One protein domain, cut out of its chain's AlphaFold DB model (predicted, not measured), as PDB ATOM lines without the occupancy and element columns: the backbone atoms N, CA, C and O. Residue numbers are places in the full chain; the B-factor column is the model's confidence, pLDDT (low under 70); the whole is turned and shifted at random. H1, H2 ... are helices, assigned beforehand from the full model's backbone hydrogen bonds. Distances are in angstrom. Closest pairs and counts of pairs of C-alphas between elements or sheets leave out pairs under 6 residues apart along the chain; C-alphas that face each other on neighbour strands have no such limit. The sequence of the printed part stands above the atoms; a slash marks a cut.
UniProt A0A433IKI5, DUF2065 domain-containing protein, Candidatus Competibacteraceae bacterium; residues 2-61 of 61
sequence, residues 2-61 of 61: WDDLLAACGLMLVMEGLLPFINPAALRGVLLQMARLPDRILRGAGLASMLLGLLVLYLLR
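What this domain is: This is residues 2 to 61 of the 61 residues of the protein "DUF2065 domain-containing protein" of Candidatus Competibacteraceae bacterium (UniProt A0A433IKI5). The long helix H3 is one arm of an open U, the long helix H1 is the other, and the short helix H2 is the base that joins them; the middle is empty. The printed part has 60 residues with three named helices in the order H1, H2, H3, and no named strand: all helix. It is loose, with a radius of gyration of the C-alphas of 14.9 A, and flat, spanning 37 by 29 by 14 A.

Where its parts are: H3, residues 39 to 60, is 31.3 A long and ends with C-alpha 60 at (37.908, -17.982, -29.786). H2 is residues 24 to 35. H1, residues 2 to 22, is 30.3 A long and begins with C-alpha 2 at (51.508, -22.422, -19.486).

How they stand to each other: H3 is close to H2 but not clearly touching, the closest C-alphas being those of Leu 42 and Met 34, 7.7 A apart. They run opposite ways at a steep tilt of 69.6 degrees, only just short of about perpendicular. H2 and H1 are close but not clearly touching, Leu 27 to Pro 20 being the closest C-alphas at 6.2 A, and about perpendicular at 79 degrees. H1 and H3 are apart. Every O i to N i+4 pair is within hydrogen-bond range in H2 and H3, and 15 of 17 in H1.

The domain as a whole: The two C-alphas farthest apart, Asp 3 and Arg 36, are 38.9 A apart. The printed part has no cut, and both links are tight. Only residue 61 has pLDDT under 70.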
ATOM      1  N   TRP A   2      51.197 -23.222 -20.682       79.62
ATOM      2  CA  TRP A   2      51.508 -22.422 -19.486       79.62
ATOM      3  C   TRP A   2      52.241 -21.122 -19.836       79.62
ATOM      4  O   TRP A   2      51.950 -20.083 -19.251       79.62
ATOM      5  N   ASP A   3      53.100 -21.157 -20.856       84.75
ATOM      6  CA  ASP A   3      53.817 -19.985 -21.373       84.75
ATOM      7  C   ASP A   3      52.868 -18.908 -21.916       84.75
ATOM      8  O   ASP A   3      53.026 -17.734 -21.597       84.75
ATOM      9  N   ASP A   4      51.828 -19.299 -22.662       85.50
ATOM     10  CA  ASP A   4      50.800 -18.377 -23.168       85.50
ATOM     11  C   ASP A   4      50.026 -17.692 -22.038       85.50
ATOM     12  O   ASP A   4      49.723 -16.504 -22.118       85.50
ATOM     13  N   LEU A   5      49.720 -18.434 -20.969       86.12
ATOM     14  CA  LEU A   5      49.014 -17.893 -19.812       86.12
ATOM     15  C   LEU A   5      49.889 -16.873 -19.070       86.12
ATOM     16  O   LEU A   5      49.419 -15.793 -18.719       86.12
ATOM     17  N   LEU A   6      51.175 -17.194 -18.881       89.88
ATOM     18  CA  LEU A   6      52.153 -16.293 -18.270       89.88
ATOM     19  C   LEU A   6      52.389 -15.046 -19.131       89.88
ATOM     20  O   LEU A   6      52.452 -13.943 -18.591       89.88
ATOM     21  N   ALA A   7      52.450 -15.192 -20.456       91.56
ATOM     22  CA  ALA A   7      52.568 -14.072 -21.384       91.56
ATOM     23  C   ALA A   7      51.319 -13.175 -21.364       91.56
ATOM     24  O   ALA A   7      51.446 -11.952 -21.289       91.56
ATOM     25  N   ALA A   8      50.117 -13.758 -21.364       90.06
ATOM     26  CA  ALA A   8      48.862 -13.014 -21.256       90.06
ATOM     27  C   ALA A   8      48.755 -12.265 -19.916       90.06
ATOM     28  O   ALA A   8      48.381 -11.091 -19.898       90.06
ATOM     29  N   CYS A   9      49.147 -12.899 -18.805       89.38
ATOM     30  CA  CYS A   9      49.251 -12.238 -17.502       89.38
ATOM     31  C   CYS A   9      50.281 -11.101 -17.515       89.38
ATOM     32  O   CYS A   9      49.994 -10.017 -17.010       89.38
ATOM     33  N   GLY A  10      51.450 -11.304 -18.128       91.56
ATOM     34  CA  GLY A  10      52.459 -10.257 -18.285       91.56
ATOM     35  C   GLY A  10      51.931  -9.054 -19.068       91.56
ATOM     36  O   GLY A  10      52.086  -7.916 -18.629       91.56
ATOM     37  N   LEU A  11      51.236  -9.293 -20.183       91.56
ATOM     38  CA  LEU A  11      50.601  -8.238 -20.979       91.56
ATOM     39  C   LEU A  11      49.503  -7.507 -20.202       91.56
ATOM     40  O   LEU A  11      49.441  -6.282 -20.257       91.56
ATOM     41  N   MET A  12      48.674  -8.229 -19.446       91.38
ATOM     42  CA  MET A  12      47.652  -7.634 -18.582       91.38
ATOM     43  C   MET A  12      48.275  -6.697 -17.538       91.38
ATOM     44  O   MET A  12      47.806  -5.570 -17.401       91.38
ATOM     45  N   LEU A  13      49.374  -7.102 -16.893       89.88
ATOM     46  CA  LEU A  13      50.105  -6.270 -15.928       89.88
ATOM     47  C   LEU A  13      50.752  -5.039 -16.572       89.88
ATOM     48  O   LEU A  13      50.691  -3.947 -16.010       89.88
ATOM     49  N   VAL A  14      51.353  -5.187 -17.757       92.88
ATOM     50  CA  VAL A  14      51.912  -4.048 -18.506       92.88
ATOM     51  C   VAL A  14      50.808  -3.053 -18.856       92.88
ATOM     52  O   VAL A  14      50.983  -1.853 -18.651       92.88
ATOM     53  N   MET A  15      49.660  -3.538 -19.329       89.19
ATOM     54  CA  MET A  15      48.506  -2.697 -19.654       89.19
ATOM     55  C   MET A  15      47.932  -2.005 -18.411       89.19
ATOM     56  O   MET A  15      47.631  -0.811 -18.472       89.19
ATOM     57  N   GLU A  16      47.833  -2.706 -17.277       87.94
ATOM     58  CA  GLU A  16      47.384  -2.117 -16.009       87.94
ATOM     59  C   GLU A  16      48.356  -1.052 -15.484       87.94
ATOM     60  O   GLU A  16      47.921  -0.030 -14.956       87.94
ATOM     61  N   GLY A  17      49.665  -1.260 -15.655       87.62
ATOM     62  CA  GLY A  17      50.719  -0.344 -15.212       87.62
ATOM     63  C   GLY A  17      50.953   0.855 -16.139       87.62
ATOM     64  O   GLY A  17      51.438   1.898 -15.693       87.62
ATOM     65  N   LEU A  18      50.580   0.753 -17.417       91.75
ATOM     66  CA  LEU A  18      50.838   1.798 -18.409       91.75
ATOM     67  C   LEU A  18      50.066   3.092 -18.107       91.75
ATOM     68  O   LEU A  18      50.627   4.186 -18.156       91.75
ATOM     69  N   LEU A  19      48.782   2.973 -17.766       85.62
ATOM     70  CA  LEU A  19      47.912   4.112 -17.464       85.62
ATOM     71  C   LEU A  19      48.353   4.908 -16.211       85.62
ATOM     72  O   LEU A  19      48.462   6.134 -16.314       85.62
ATOM     73  N   PRO A  20      48.660   4.272 -15.055       85.81
ATOM     74  CA  PRO A  20      49.216   4.973 -13.898       85.81
ATOM     75  C   PRO A  20      50.596   5.575 -14.171       85.81
ATOM     76  O   PRO A  20      50.907   6.616 -13.596       85.81
ATOM     77  N   PHE A  21      51.407   4.958 -15.039       90.88
ATOM     78  CA  PHE A  21      52.732   5.470 -15.392       90.88
ATOM     79  C   PHE A  21      52.659   6.730 -16.266       90.88
ATOM     80  O   PHE A  21      53.359   7.703 -15.996       90.88
ATOM     81  N   ILE A  22      51.795   6.741 -17.289       92.44
ATOM     82  CA  ILE A  22      51.660   7.883 -18.209       92.44
ATOM     83  C   ILE A  22      50.914   9.049 -17.551       92.44
ATOM     84  O   ILE A  22      51.334  10.200 -17.680       92.44
ATOM     85  N   ASN A  23      49.783   8.789 -16.885       90.81
ATOM     86  CA  ASN A  23      48.964   9.854 -16.306       90.81
ATOM     87  C   ASN A  23      48.249   9.408 -15.016       90.81
ATOM     88  O   ASN A  23      47.066   9.040 -15.037       90.81
ATOM     89  N   PRO A  24      48.921   9.519 -13.856       89.44
ATOM     90  CA  PRO A  24      48.334   9.129 -12.577       89.44
ATOM     91  C   PRO A  24      47.147  10.018 -12.172       89.44
ATOM     92  O   PRO A  24      46.265   9.572 -11.437       89.44
ATOM     93  N   ALA A  25      47.082  11.267 -12.647       90.94
ATOM     94  CA  ALA A  25      45.975  12.173 -12.341       90.94
ATOM     95  C   ALA A  25      44.674  11.732 -13.030       90.94
ATOM     96  O   ALA A  25      43.621  11.709 -12.389       90.94
ATOM     97  N   ALA A  26      44.756  11.319 -14.299       89.12
ATOM     98  CA  ALA A  26      43.614  10.774 -15.031       89.12
ATOM     99  C   ALA A  26      43.078   9.499 -14.363       89.12
ATOM    100  O   ALA A  26      41.873   9.395 -14.129       89.12
ATOM    101  N   LEU A  27      43.969   8.578 -13.973       90.31
ATOM    102  CA  LEU A  27      43.574   7.348 -13.281       90.31
ATOM    103  C   LEU A  27      42.843   7.647 -11.964       90.31
ATOM    104  O   LEU A  27      41.770   7.101 -11.715       90.31
ATOM    105  N   ARG A  28      43.375   8.558 -11.140       90.25
ATOM    106  CA  ARG A  28      42.714   8.981  -9.893       90.25
ATOM    107  C   ARG A  28      41.332   9.581 -10.155       90.25
ATOM    108  O   ARG A  28      40.405   9.299  -9.403       90.25
ATOM    109  N   GLY A  29      41.179  10.370 -11.219       93.12
ATOM    110  CA  GLY A  29      39.888  10.922 -11.632       93.12
ATOM    111  C   GLY A  29      38.866   9.835 -11.974       93.12
ATOM    112  O   GLY A  29      37.744   9.875 -11.468       93.12
ATOM    113  N   VAL A  30      39.267   8.834 -12.763       88.56
ATOM    114  CA  VAL A  30      38.416   7.684 -13.118       88.56
ATOM    115  C   VAL A  30      38.037   6.874 -11.877       88.56
ATOM    116  O   VAL A  30      36.858   6.594 -11.672       88.56
ATOM    117  N   LEU A  31      38.996   6.566 -11.002       89.75
ATOM    118  CA  LEU A  31      38.740   5.831  -9.758       89.75
ATOM    119  C   LEU A  31      37.773   6.579  -8.832       89.75
ATOM    120  O   LEU A  31      36.864   5.974  -8.271       89.75
ATOM    121  N   LEU A  32      37.918   7.901  -8.702       93.00
ATOM    122  CA  LEU A  32      36.999   8.723  -7.907       93.00
ATOM    123  C   LEU A  32      35.599   8.793  -8.519       93.00
ATOM    124  O   LEU A  32      34.617   8.833  -7.781       93.00
ATOM    125  N   GLN A  33      35.482   8.806  -9.849       89.69
ATOM    126  CA  GLN A  33      34.182   8.716 -10.515       89.69
ATOM    127  C   GLN A  33      33.536   7.349 -10.281       89.69
ATOM    128  O   GLN A  33      32.357   7.293  -9.941       89.69
ATOM    129  N   MET A  34      34.308   6.263 -10.375       88.50
ATOM    130  CA  MET A  34      33.828   4.911 -10.079       88.50
ATOM    131  C   MET A  34      33.392   4.764  -8.620       88.50
ATOM    132  O   MET A  34      32.338   4.196  -8.363       88.50
ATOM    133  N   ALA A  35      34.135   5.342  -7.674       89.69
ATOM    134  CA  ALA A  35      33.790   5.329  -6.252       89.69
ATOM    135  C   ALA A  35      32.497   6.102  -5.923       89.69
ATOM    136  O   ALA A  35      31.905   5.890  -4.868       89.69
ATOM    137  N   ARG A  36      32.052   7.008  -6.805       91.38
ATOM    138  CA  ARG A  36      30.765   7.712  -6.674       91.38
ATOM    139  C   ARG A  36      29.595   6.931  -7.269       91.38
ATOM    140  O   ARG A  36      28.447   7.308  -7.037       91.38
ATOM    141  N   LEU A  37      29.855   5.886  -8.059       89.00
ATOM    142  CA  LEU A  37      28.799   5.044  -8.605       89.00
ATOM    143  C   LEU A  37      28.239   4.130  -7.507       89.00
ATOM    144  O   LEU A  37      28.995   3.614  -6.690       89.00
ATOM    145  N   PRO A  38      26.922   3.878  -7.492       89.62
ATOM    146  CA  PRO A  38      26.332   2.939  -6.550       89.62
ATOM    147  C   PRO A  38      26.792   1.504  -6.844       89.62
ATOM    148  O   PRO A  38      26.795   1.073  -8.002       89.62
ATOM    149  N   ASP A  39      27.066   0.729  -5.790       89.62
ATOM    150  CA  ASP A  39      27.604  -0.642  -5.858       89.62
ATOM    151  C   ASP A  39      26.838  -1.574  -6.803       89.62
ATOM    152  O   ASP A  39      27.422  -2.453  -7.438       89.62
ATOM    153  N   ARG A  40      25.519  -1.379  -6.941       90.38
ATOM    154  CA  ARG A  40      24.678  -2.164  -7.861       90.38
ATOM    155  C   ARG A  40      25.124  -2.029  -9.320       90.38
ATOM    156  O   ARG A  40      25.095  -3.007 -10.058       90.38
ATOM    157  N   ILE A  41      25.526  -0.824  -9.730       89.69
ATOM    158  CA  ILE A  41      25.955  -0.535 -11.103       89.69
ATOM    159  C   ILE A  41      27.344  -1.123 -11.316       89.69
ATOM    160  O   ILE A  41      27.572  -1.774 -12.330       89.69
ATOM    161  N   LEU A  42      28.235  -0.967 -10.335       89.75
ATOM    162  CA  LEU A  42      29.587  -1.515 -10.395       89.75
ATOM    163  C   LEU A  42      29.565  -3.050 -10.497       89.75
ATOM    164  O   LEU A  42      30.240  -3.631 -11.345       89.75
ATOM    165  N   ARG A  43      28.705  -3.704  -9.705       91.25
ATOM    166  CA  ARG A  43      28.462  -5.153  -9.784       91.25
ATOM    167  C   ARG A  43      27.855  -5.572 -11.119       91.25
ATOM    168  O   ARG A  43      28.317  -6.545 -11.701       91.25
ATOM    169  N   GLY A  44      26.853  -4.844 -11.616       94.50
ATOM    170  CA  GLY A  44      26.230  -5.137 -12.909       94.50
ATOM    171  C   GLY A  44      27.215  -5.029 -14.076       94.50
ATOM    172  O   GLY A  44      27.288  -5.935 -14.902       94.50
ATOM    173  N   ALA A  45      28.027  -3.968 -14.104       91.31
ATOM    174  CA  ALA A  45      29.086  -3.788 -15.095       91.31
ATOM    175  C   ALA A  45      30.154  -4.892 -14.998       91.31
ATOM    176  O   ALA A  45      30.569  -5.436 -16.020       91.31
ATOM    177  N   GLY A  46      30.546  -5.273 -13.777       90.69
ATOM    178  CA  GLY A  46      31.465  -6.387 -13.540       90.69
ATOM    179  C   GLY A  46      30.927  -7.719 -14.067       90.69
ATOM    180  O   GLY A  46      31.635  -8.421 -14.784       90.69
ATOM    181  N   LEU A  47      29.659  -8.037 -13.790       93.62
ATOM    182  CA  LEU A  47      29.008  -9.252 -14.294       93.62
ATOM    183  C   LEU A  47      28.904  -9.263 -15.822       93.62
ATOM    184  O   LEU A  47      29.198 -10.281 -16.445       93.62
ATOM    185  N   ALA A  48      28.529  -8.137 -16.432       93.69
ATOM    186  CA  ALA A  48      28.471  -8.012 -17.886       93.69
ATOM    187  C   ALA A  48      29.854  -8.215 -18.527       93.69
ATOM    188  O   ALA A  48      29.965  -8.926 -19.524       93.69
ATOM    189  N   SER A  49      30.908  -7.650 -17.927       91.44
ATOM    190  CA  SER A  49      32.295  -7.832 -18.370       91.44
ATOM    191  C   SER A  49      32.754  -9.289 -18.251       91.44
ATOM    192  O   SER A  49      33.315  -9.836 -19.197       91.44
ATOM    193  N   MET A  50      32.448  -9.958 -17.133       93.00
ATOM    194  CA  MET A  50      32.747 -11.384 -16.949       93.00
ATOM    195  C   MET A  50      32.039 -12.261 -17.987       93.00
ATOM    196  O   MET A  50      32.663 -13.147 -18.565       93.00
ATOM    197  N   LEU A  51      30.754 -12.001 -18.254       95.62
ATOM    198  CA  LEU A  51      29.979 -12.721 -19.267       95.62
ATOM    199  C   LEU A  51      30.537 -12.498 -20.673       95.62
ATOM    200  O   LEU A  51      30.713 -13.466 -21.405       95.62
ATOM    201  N   LEU A  52      30.854 -11.254 -21.036       93.38
ATOM    202  CA  LEU A  52      31.505 -10.940 -22.309       93.38
ATOM    203  C   LEU A  52      32.850 -11.651 -22.437       93.38
ATOM    204  O   LEU A  52      33.108 -12.272 -23.463       93.38
ATOM    205  N   GLY A  53      33.678 -11.609 -21.392       88.25
ATOM    206  CA  GLY A  53      34.961 -12.303 -21.353       88.25
ATOM    207  C   GLY A  53      34.801 -13.806 -21.571       88.25
ATOM    208  O   GLY A  53      35.505 -14.371 -22.402       88.25
ATOM    209  N   LEU A  54      33.831 -14.435 -20.901       92.31
ATOM    210  CA  LEU A  54      33.514 -15.854 -21.079       92.31
ATOM    211  C   LEU A  54      33.047 -16.162 -22.509       92.31
ATOM    212  O   LEU A  54      33.465 -17.158 -23.093       92.31
ATOM    213  N   LEU A  55      32.204 -15.300 -23.076       93.56
ATOM    214  CA  LEU A  55      31.636 -15.462 -24.413       93.56
ATOM    215  C   LEU A  55      32.710 -15.331 -25.501       93.56
ATOM    216  O   LEU A  55      32.747 -16.127 -26.433       93.56
ATOM    217  N   VAL A  56      33.631 -14.378 -25.340       90.50
ATOM    218  CA  VAL A  56      34.832 -14.227 -26.174       90.50
ATOM    219  C   VAL A  56      35.714 -15.471 -26.051       90.50
ATOM    220  O   VAL A  56      36.103 -16.037 -27.069       90.50
ATOM    221  N   LEU A  57      35.976 -15.947 -24.830       87.31
ATOM    222  CA  LEU A  57      36.782 -17.149 -24.604       87.31
ATOM    223  C   LEU A  57      36.168 -18.388 -25.262       87.31
ATOM    224  O   LEU A  57      36.916 -19.186 -25.804       87.31
ATOM    225  N   TYR A  58      34.838 -18.519 -25.252       90.06
ATOM    226  CA  TYR A  58      34.106 -19.624 -25.882       90.06
ATOM    227  C   TYR A  58      34.000 -19.508 -27.413       90.06
ATOM    228  O   TYR A  58      33.800 -20.500 -28.096       90.06
ATOM    229  N   LEU A  59      34.087 -18.299 -27.977       86.31
ATOM    230  CA  LEU A  59      34.083 -18.094 -29.433       86.31
ATOM    231  C   LEU A  59      35.469 -18.284 -30.053       86.31
ATOM    232  O   LEU A  59      35.582 -18.739 -31.187       86.31
ATOM    233  N   LEU A  60      36.518 -17.882 -29.334       79.06
ATOM    234  CA  LEU A  60      37.908 -17.982 -29.786       79.06
ATOM    235  C   LEU A  60      38.550 -19.340 -29.469       79.06
ATOM    236  O   LEU A  60      39.661 -19.594 -29.938       79.06
ATOM    237  N   ARG A  61      37.886 -20.194 -28.682       68.69
ATOM    238  CA  ARG A  61      38.373 -21.511 -28.270       68.69
ATOM    239  C   ARG A  61      37.318 -22.584 -28.453       68.69
ATOM    240  O   ARG A  61      37.714 -23.673 -28.921       68.69
TER     241      ARG A  61